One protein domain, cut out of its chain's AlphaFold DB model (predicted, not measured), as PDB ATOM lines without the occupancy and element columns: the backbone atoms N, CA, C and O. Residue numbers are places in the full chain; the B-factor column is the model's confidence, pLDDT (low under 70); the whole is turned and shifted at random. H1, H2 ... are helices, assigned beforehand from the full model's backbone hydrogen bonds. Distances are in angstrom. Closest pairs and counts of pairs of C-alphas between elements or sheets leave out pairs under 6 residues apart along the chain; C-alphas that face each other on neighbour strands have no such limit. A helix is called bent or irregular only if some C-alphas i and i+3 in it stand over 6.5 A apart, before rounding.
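AT A GLANCE: This is residues 108 to 166 of the 177 residues of an uncharacterized protein of Actinidia rufa (UniProt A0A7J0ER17). Picture a long, thin rod of helices with a hook at one end: H2 and H3 follow each other nearly end to end along the longest axis, and before them the shorter H1 folds back beside the first part of H2 without reaching it. The helices form no packed core, for none of the three touches another. You have 59 printed residues, with three named helices in the order H1, H2, H3 and no named strand; the class is all helix. The whole is extended, with a radius of gyration of the C-alphas of 20.2 A, and the C-alphas span 65 by 20 by 14 A along their three main axes.

HOW THE PARTS SIT: Begin at Lys 108, where H1, residues 108 to 119, starts the printed part. Go on through a tight link of 5 residues to H2, residues 125 to 146; H1 and H2 are apart, with no C-alpha of the one within 8 A of the other. A second tight link, of 4 residues, takes you to H3, residues 151 to 165, and H2 and H3 are apart too. H1 and H3 are also apart. Look at residues 114 to 121, of which 114 to 119 belong to H1, at residues 124 to 140, of which 125 to 140 belong to H2, and at residues 154 to 166, of which 154 to 165 belong to H3: these stretches stand free, with no C-alpha 8 or more residues away along the chain within 10 A. In the backbone of H1 every O i to N i+4 pair is within hydrogen-bond range; in H2 17 of 18 are, and in H3 9 of 11.

IN THESE COORDINATES: Find C-alpha 108 at (-3.294, -16.319, -41.061); from there H1 runs 16.2 A to C-alpha 119 at (-9.365, -3.051, -33.934), and y rises along the way. Next find C-alpha 125 at (-2.353, -11.769, -21.542), where H2, the longest helix with 22 residues, begins; over 32.1 A to C-alpha 146, x rises and y falls. H3 runs from Pro 151 to Ser 165 over 20.7 A, again with x rising and y falling, and ends at C-alpha 165 at (28.780, -54.485, -29.192). No helix is bent.

THE WHOLE: The two C-alphas farthest apart are those of His 119 and Asn 166, at 65.1 A, while the first and last printed C-alphas, of Lys 108 and Asn 166, are 51.7 A apart. The printed part has no cut, and neither link is long. Look in the B-factor column for the confidence of the model: the mean pLDDT of the printed part is 82.9, and residues 144 to 153 are under 70.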
ATOM      1  N   LYS A 108      -2.386 -16.305 -42.222       88.88
ATOM      2  CA  LYS A 108      -3.294 -16.319 -41.061       88.88
ATOM      3  C   LYS A 108      -2.767 -15.505 -39.876       88.88
ATOM      4  O   LYS A 108      -3.539 -14.907 -39.125       88.88
ATOM      5  N   GLU A 109      -1.458 -15.510 -39.676       86.50
ATOM      6  CA  GLU A 109      -0.808 -14.764 -38.608       86.50
ATOM      7  C   GLU A 109      -0.700 -13.283 -38.957       86.50
ATOM      8  O   GLU A 109      -1.046 -12.443 -38.127       86.50
ATOM      9  N   ALA A 110      -0.348 -12.981 -40.210       89.50
ATOM     10  CA  ALA A 110      -0.315 -11.627 -40.742       89.50
ATOM     11  C   ALA A 110      -1.693 -10.954 -40.655       89.50
ATOM     12  O   ALA A 110      -1.799  -9.836 -40.154       89.50
ATOM     13  N   PHE A 111      -2.764 -11.653 -41.056       90.31
ATOM     14  CA  PHE A 111      -4.130 -11.143 -40.929       90.31
ATOM     15  C   PHE A 111      -4.494 -10.857 -39.471       90.31
ATOM     16  O   PHE A 111      -4.973  -9.773 -39.168       90.31
ATOM     17  N   ARG A 112      -4.215 -11.780 -38.538       89.94
ATOM     18  CA  ARG A 112      -4.493 -11.547 -37.109       89.94
ATOM     19  C   ARG A 112      -3.730 -10.347 -36.555       89.94
ATOM     20  O   ARG A 112      -4.313  -9.560 -35.817       89.94
ATOM     21  N   ALA A 113      -2.454 -10.199 -36.908       87.50
ATOM     22  CA  ALA A 113      -1.646  -9.064 -36.477       87.50
ATOM     23  C   ALA A 113      -2.201  -7.735 -37.016       87.50
ATOM     24  O   ALA A 113      -2.300  -6.767 -36.264       87.50
ATOM     25  N   LEU A 114      -2.616  -7.696 -38.287       89.44
ATOM     26  CA  LEU A 114      -3.266  -6.529 -38.885       89.44
ATOM     27  C   LEU A 114      -4.614  -6.235 -38.220       89.44
ATOM     28  O   LEU A 114      -4.845  -5.110 -37.795       89.44
ATOM     29  N   SER A 115      -5.469  -7.240 -38.045       91.56
ATOM     30  CA  SER A 115      -6.781  -7.079 -37.415       91.56
ATOM     31  C   SER A 115      -6.673  -6.564 -35.981       91.56
ATOM     32  O   SER A 115      -7.434  -5.686 -35.594       91.56
ATOM     33  N   HIS A 116      -5.701  -7.031 -35.191       90.06
ATOM     34  CA  HIS A 116      -5.482  -6.496 -33.844       90.06
ATOM     35  C   HIS A 116      -4.994  -5.041 -33.858       90.06
ATOM     36  O   HIS A 116      -5.416  -4.263 -33.008       90.06
ATOM     37  N   LYS A 117      -4.145  -4.658 -34.825       90.06
ATOM     38  CA  LYS A 117      -3.712  -3.261 -35.013       90.06
ATOM     39  C   LYS A 117      -4.881  -2.359 -35.411       90.06
ATOM     40  O   LYS A 117      -4.983  -1.248 -34.911       90.06
ATOM     41  N   LEU A 118      -5.772  -2.854 -36.271       93.06
ATOM     42  CA  LEU A 118      -6.932  -2.107 -36.761       93.06
ATOM     43  C   LEU A 118      -8.047  -1.992 -35.715       93.06
ATOM     44  O   LEU A 118      -8.664  -0.941 -35.590       93.06
ATOM     45  N   HIS A 119      -8.308  -3.051 -34.948       90.75
ATOM     46  CA  HIS A 119      -9.365  -3.051 -33.934       90.75
ATOM     47  C   HIS A 119      -8.898  -2.583 -32.549       90.75
ATOM     48  O   HIS A 119      -9.732  -2.432 -31.659       90.75
ATOM     49  N   GLY A 120      -7.589  -2.423 -32.323       90.00
ATOM     50  CA  GLY A 120      -7.000  -2.038 -31.031       90.00
ATOM     51  C   GLY A 120      -7.196  -3.061 -29.902       90.00
ATOM     52  O   GLY A 120      -6.696  -2.881 -28.794       90.00
ATOM     53  N   LYS A 121      -7.914  -4.157 -30.168       88.06
ATOM     54  CA  LYS A 121      -8.197  -5.238 -29.224       88.06
ATOM     55  C   LYS A 121      -7.186  -6.353 -29.449       88.06
ATOM     56  O   LYS A 121      -7.321  -7.170 -30.360       88.06
ATOM     57  N   GLY A 122      -6.142  -6.335 -28.629       84.94
ATOM     58  CA  GLY A 122      -5.106  -7.356 -28.625       84.94
ATOM     59  C   GLY A 122      -5.580  -8.685 -28.023       84.94
ATOM     60  O   GLY A 122      -6.625  -8.756 -27.371       84.94
ATOM     61  N   PRO A 123      -4.801  -9.759 -28.213       87.06
ATOM     62  CA  PRO A 123      -5.063 -11.015 -27.534       87.06
ATOM     63  C   PRO A 123      -4.865 -10.829 -26.024       87.06
ATOM     64  O   PRO A 123      -3.988 -10.086 -25.588       87.06
ATOM     65  N   GLY A 124      -5.656 -11.536 -25.214       88.12
ATOM     66  CA  GLY A 124      -5.508 -11.489 -23.759       88.12
ATOM     67  C   GLY A 124      -4.135 -11.986 -23.285       88.12
ATOM     68  O   GLY A 124      -3.514 -12.836 -23.928       88.12
ATOM     69  N   LYS A 125      -3.690 -11.507 -22.116       88.00
ATOM     70  CA  LYS A 125      -2.353 -11.769 -21.542       88.00
ATOM     71  C   LYS A 125      -1.972 -13.258 -21.522       88.00
ATOM     72  O   LYS A 125      -0.914 -13.628 -22.020       88.00
ATOM     73  N   ARG A 126      -2.875 -14.128 -21.051       87.12
ATOM     74  CA  ARG A 126      -2.665 -15.592 -21.026       87.12
ATOM     75  C   ARG A 126      -2.470 -16.200 -22.421       87.12
ATOM     76  O   ARG A 126      -1.678 -17.122 -22.593       87.12
ATOM     77  N   ALA A 127      -3.183 -15.693 -23.428       88.50
ATOM     78  CA  ALA A 127      -3.067 -16.180 -24.802       88.50
ATOM     79  C   ALA A 127      -1.751 -15.727 -25.452       88.50
ATOM     80  O   ALA A 127      -1.138 -16.490 -26.201       88.50
ATOM     81  N   GLN A 128      -1.305 -14.507 -25.146       87.19
ATOM     82  CA  GLN A 128      -0.019 -13.988 -25.602       87.19
ATOM     83  C   GLN A 128       1.147 -14.768 -24.982       87.19
ATOM     84  O   GLN A 128       2.050 -15.187 -25.701       87.19
ATOM     85  N   GLU A 129       1.084 -15.035 -23.678       89.44
ATOM     86  CA  GLU A 129       2.096 -15.805 -22.952       89.44
ATOM     87  C   GLU A 129       2.218 -17.238 -23.483       89.44
ATOM     88  O   GLU A 129       3.316 -17.681 -23.817       89.44
ATOM     89  N   LYS A 130       1.088 -17.939 -23.671       92.56
ATOM     90  CA  LYS A 130       1.089 -19.284 -24.267       92.56
ATOM     91  C   LYS A 130       1.735 -19.281 -25.652       92.56
ATOM     92  O   LYS A 130       2.523 -20.170 -25.964       92.56
ATOM     93  N   ARG A 131       1.422 -18.287 -26.487       85.69
ATOM     94  CA  ARG A 131       1.992 -18.194 -27.835       85.69
ATOM     95  C   ARG A 131       3.490 -17.895 -27.813       85.69
ATOM     96  O   ARG A 131       4.224 -18.501 -28.586       85.69
ATOM     97  N   LYS A 132       3.936 -17.010 -26.917       86.31
ATOM     98  CA  LYS A 132       5.360 -16.710 -26.720       86.31
ATOM     99  C   LYS A 132       6.125 -17.966 -26.299       86.31
ATOM    100  O   LYS A 132       7.138 -18.273 -26.913       86.31
ATOM    101  N   LYS A 133       5.590 -18.728 -25.338       89.12
ATOM    102  CA  LYS A 133       6.192 -19.984 -24.870       89.12
ATOM    103  C   LYS A 133       6.322 -21.018 -25.989       89.12
ATOM    104  O   LYS A 133       7.384 -21.602 -26.142       89.12
ATOM    105  N   LEU A 134       5.276 -21.208 -26.797       87.56
ATOM    106  CA  LEU A 134       5.324 -22.133 -27.938       87.56
ATOM    107  C   LEU A 134       6.397 -21.729 -28.959       87.56
ATOM    108  O   LEU A 134       7.137 -22.575 -29.446       87.56
ATOM    109  N   HIS A 135       6.508 -20.434 -29.259       84.38
ATOM    110  CA  HIS A 135       7.511 -19.932 -30.196       84.38
ATOM    111  C   HIS A 135       8.943 -20.056 -29.651       84.38
ATOM    112  O   HIS A 135       9.882 -20.347 -30.397       84.38
ATOM    113  N   GLU A 136       9.122 -19.837 -28.350       86.62
ATOM    114  CA  GLU A 136      10.395 -20.031 -27.659       86.62
ATOM    115  C   GLU A 136      10.795 -21.508 -27.636       86.62
ATOM    116  O   GLU A 136      11.926 -21.834 -27.981       86.62
ATOM    117  N   GLU A 137       9.863 -22.407 -27.330       86.19
ATOM    118  CA  GLU A 137      10.082 -23.853 -27.359       86.19
ATOM    119  C   GLU A 137      10.416 -24.350 -28.767       86.19
ATOM    120  O   GLU A 137      11.338 -25.147 -28.926       86.19
ATOM    121  N   GLU A 138       9.747 -23.844 -29.803       83.75
ATOM    122  CA  GLU A 138      10.072 -24.163 -31.195       83.75
ATOM    123  C   GLU A 138      11.479 -23.670 -31.570       83.75
ATOM    124  O   GLU A 138      12.249 -24.385 -32.211       83.75
ATOM    125  N   SER A 139      11.841 -22.456 -31.150       81.44
ATOM    126  CA  SER A 139      13.157 -21.872 -31.435       81.44
ATOM    127  C   SER A 139      14.271 -22.610 -30.691       81.44
ATOM    128  O   SER A 139      15.290 -22.956 -31.287       81.44
ATOM    129  N   ARG A 140      14.039 -22.934 -29.415       80.88
ATOM    130  CA  ARG A 140      14.931 -23.749 -28.587       80.88
ATOM    131  C   ARG A 140      15.057 -25.158 -29.140       80.88
ATOM    132  O   ARG A 140      16.159 -25.685 -29.166       80.88
ATOM    133  N   SER A 141      13.958 -25.741 -29.613       77.94
ATOM    134  CA  SER A 141      13.961 -27.054 -30.253       77.94
ATOM    135  C   SER A 141      14.805 -27.026 -31.515       77.94
ATOM    136  O   SER A 141      15.651 -27.889 -31.657       77.94
ATOM    137  N   LYS A 142      14.642 -26.028 -32.398       78.88
ATOM    138  CA  LYS A 142      15.475 -25.842 -33.607       78.88
ATOM    139  C   LYS A 142      16.962 -25.727 -33.271       78.88
ATOM    140  O   LYS A 142      17.776 -26.390 -33.904       78.88
ATOM    141  N   GLN A 143      17.305 -24.964 -32.236       74.75
ATOM    142  CA  GLN A 143      18.683 -24.840 -31.759       74.75
ATOM    143  C   GLN A 143      19.208 -26.147 -31.142       74.75
ATOM    144  O   GLN A 143      20.334 -26.550 -31.414       74.75
ATOM    145  N   SER A 144      18.390 -26.860 -30.365       68.44
ATOM    146  CA  SER A 144      18.757 -28.162 -29.803       68.44
ATOM    147  C   SER A 144      18.730 -29.296 -30.828       68.44
ATOM    148  O   SER A 144      19.283 -30.353 -30.558       68.44
ATOM    149  N   GLN A 145      18.138 -29.105 -32.016       63.72
ATOM    150  CA  GLN A 145      18.301 -30.053 -33.122       63.72
ATOM    151  C   GLN A 145      19.728 -30.066 -33.657       63.72
ATOM    152  O   GLN A 145      20.151 -31.087 -34.187       63.72
ATOM    153  N   PHE A 146      20.429 -28.941 -33.528       62.56
ATOM    154  CA  PHE A 146      21.811 -28.786 -33.953       62.56
ATOM    155  C   PHE A 146      22.808 -29.221 -32.868       62.56
ATOM    156  O   PHE A 146      23.882 -29.717 -33.192       62.56
ATOM    157  N   ASN A 147      22.445 -29.095 -31.587       60.28
ATOM    158  CA  ASN A 147      23.269 -29.589 -30.484       60.28
ATOM    159  C   ASN A 147      23.145 -31.115 -30.335       60.28
ATOM    160  O   ASN A 147      22.057 -31.685 -30.401       60.28
ATOM    161  N   THR A 148      24.274 -31.773 -30.081       60.28
ATOM    162  CA  THR A 148      24.434 -33.232 -29.935       60.28
ATOM    163  C   THR A 148      23.629 -33.862 -28.790       60.28
ATOM    164  O   THR A 148      23.515 -35.083 -28.721       60.28
ATOM    165  N   ASP A 149      23.012 -33.048 -27.931       57.81
ATOM    166  CA  ASP A 149      22.305 -33.451 -26.708       57.81
ATOM    167  C   ASP A 149      20.801 -33.689 -26.927       57.81
ATOM    168  O   ASP A 149      19.958 -33.397 -26.075       57.81
ATOM    169  N   LYS A 150      20.423 -34.181 -28.109       66.12
ATOM    170  CA  LYS A 150      19.023 -34.457 -28.433       66.12
ATOM    171  C   LYS A 150      18.671 -35.903 -28.060       66.12
ATOM    172  O   LYS A 150      19.302 -36.827 -28.576       66.12
ATOM    173  N   PRO A 151      17.605 -36.161 -27.283       62.44
ATOM    174  CA  PRO A 151      17.201 -37.528 -26.934       62.44
ATOM    175  C   PRO A 151      16.804 -38.379 -28.157       62.44
ATOM    176  O   PRO A 151      16.850 -39.601 -28.102       62.44
ATOM    177  N   SER A 152      16.471 -37.767 -29.301       63.50
ATOM    178  CA  SER A 152      16.268 -38.518 -30.549       63.50
ATOM    179  C   SER A 152      17.581 -39.005 -31.179       63.50
ATOM    180  O   SER A 152      17.596 -40.059 -31.804       63.50
ATOM    181  N   LEU A 153      18.689 -38.268 -31.009       66.81
ATOM    182  CA  LEU A 153      20.026 -38.733 -31.404       66.81
ATOM    183  C   LEU A 153      20.522 -39.830 -30.458       66.81
ATOM    184  O   LEU A 153      21.237 -40.729 -30.887       66.81
ATOM    185  N   PHE A 154      20.083 -39.807 -29.198       77.88
ATOM    186  CA  PHE A 154      20.383 -40.859 -28.230       77.88
ATOM    187  C   PHE A 154      19.879 -42.238 -28.683       77.88
ATOM    188  O   PHE A 154      20.616 -43.208 -28.551       77.88
ATOM    189  N   MET A 155      18.690 -42.342 -29.293       81.56
ATOM    190  CA  MET A 155      18.224 -43.614 -29.873       81.56
ATOM    191  C   MET A 155      19.116 -44.098 -31.024       81.56
ATOM    192  O   MET A 155      19.447 -45.278 -31.081       81.56
ATOM    193  N   GLY A 156      19.549 -43.198 -31.914       83.56
ATOM    194  CA  GLY A 156      20.486 -43.545 -32.990       83.56
ATOM    195  C   GLY A 156      21.833 -44.025 -32.446       83.56
ATOM    196  O   GLY A 156      22.333 -45.068 -32.855       83.56
ATOM    197  N   ARG A 157      22.365 -43.321 -31.440       84.75
ATOM    198  CA  ARG A 157      23.600 -43.691 -30.737       84.75
ATOM    199  C   ARG A 157      23.465 -45.017 -29.984       84.75
ATOM    200  O   ARG A 157      24.417 -45.782 -29.909       84.75
ATOM    201  N   MET A 158      22.279 -45.316 -29.451       85.19
ATOM    202  CA  MET A 158      21.971 -46.597 -28.814       85.19
ATOM    203  C   MET A 158      22.010 -47.742 -29.834       85.19
ATOM    204  O   MET A 158      22.645 -48.758 -29.576       85.19
ATOM    205  N   LEU A 159      21.407 -47.572 -31.012       89.38
ATOM    206  CA  LEU A 159      21.466 -48.579 -32.078       89.38
ATOM    207  C   LEU A 159      22.898 -48.788 -32.592       89.38
ATOM    208  O   LEU A 159      23.315 -49.925 -32.802       89.38
ATOM    209  N   GLU A 160      23.672 -47.711 -32.734       88.44
ATOM    210  CA  GLU A 160      25.083 -47.786 -33.124       88.44
ATOM    211  C   GLU A 160      25.910 -48.593 -32.110       88.44
ATOM    212  O   GLU A 160      26.665 -49.485 -32.488       88.44
ATOM    213  N   LEU A 161      25.709 -48.357 -30.812       88.56
ATOM    214  CA  LEU A 161      26.364 -49.120 -29.750       88.56
ATOM    215  C   LEU A 161      25.919 -50.594 -29.716       88.56
ATOM    216  O   LEU A 161      26.737 -51.466 -29.421       88.56
ATOM    217  N   GLN A 162      24.657 -50.905 -30.033       91.50
ATOM    218  CA  GLN A 162      24.184 -52.293 -30.159       91.50
ATOM    219  C   GLN A 162      24.868 -53.006 -31.328       91.50
ATOM    220  O   GLN A 162      25.305 -54.145 -31.170       91.50
ATOM    221  N   ALA A 163      25.028 -52.318 -32.462       89.50
ATOM    222  CA  ALA A 163      25.740 -52.836 -33.626       89.50
ATOM    223  C   ALA A 163      27.239 -53.039 -33.341       89.50
ATOM    224  O   ALA A 163      27.796 -54.071 -33.695       89.50
ATOM    225  N   GLN A 164      27.886 -52.100 -32.644       91.31
ATOM    226  CA  GLN A 164      29.299 -52.223 -32.261       91.31
ATOM    227  C   GLN A 164      29.537 -53.344 -31.242       91.31
ATOM    228  O   GLN A 164      30.515 -54.082 -31.339       91.31
ATOM    229  N   SER A 165      28.653 -53.475 -30.250       88.38
ATOM    230  CA  SER A 165      28.780 -54.485 -29.192       88.38
ATOM    231  C   SER A 165      28.222 -55.856 -29.578       88.38
ATOM    232  O   SER A 165      28.443 -56.813 -28.834       88.38
ATOM    233  N   ASN A 166      27.517 -55.960 -30.714       89.38
ATOM    234  CA  ASN A 166      26.776 -57.146 -31.154       89.38
ATOM    235  C   ASN A 166      25.850 -57.710 -30.060       89.38
ATOM    236  O   ASN A 166      25.701 -58.924 -29.910       89.38
TER     237      ASN A 166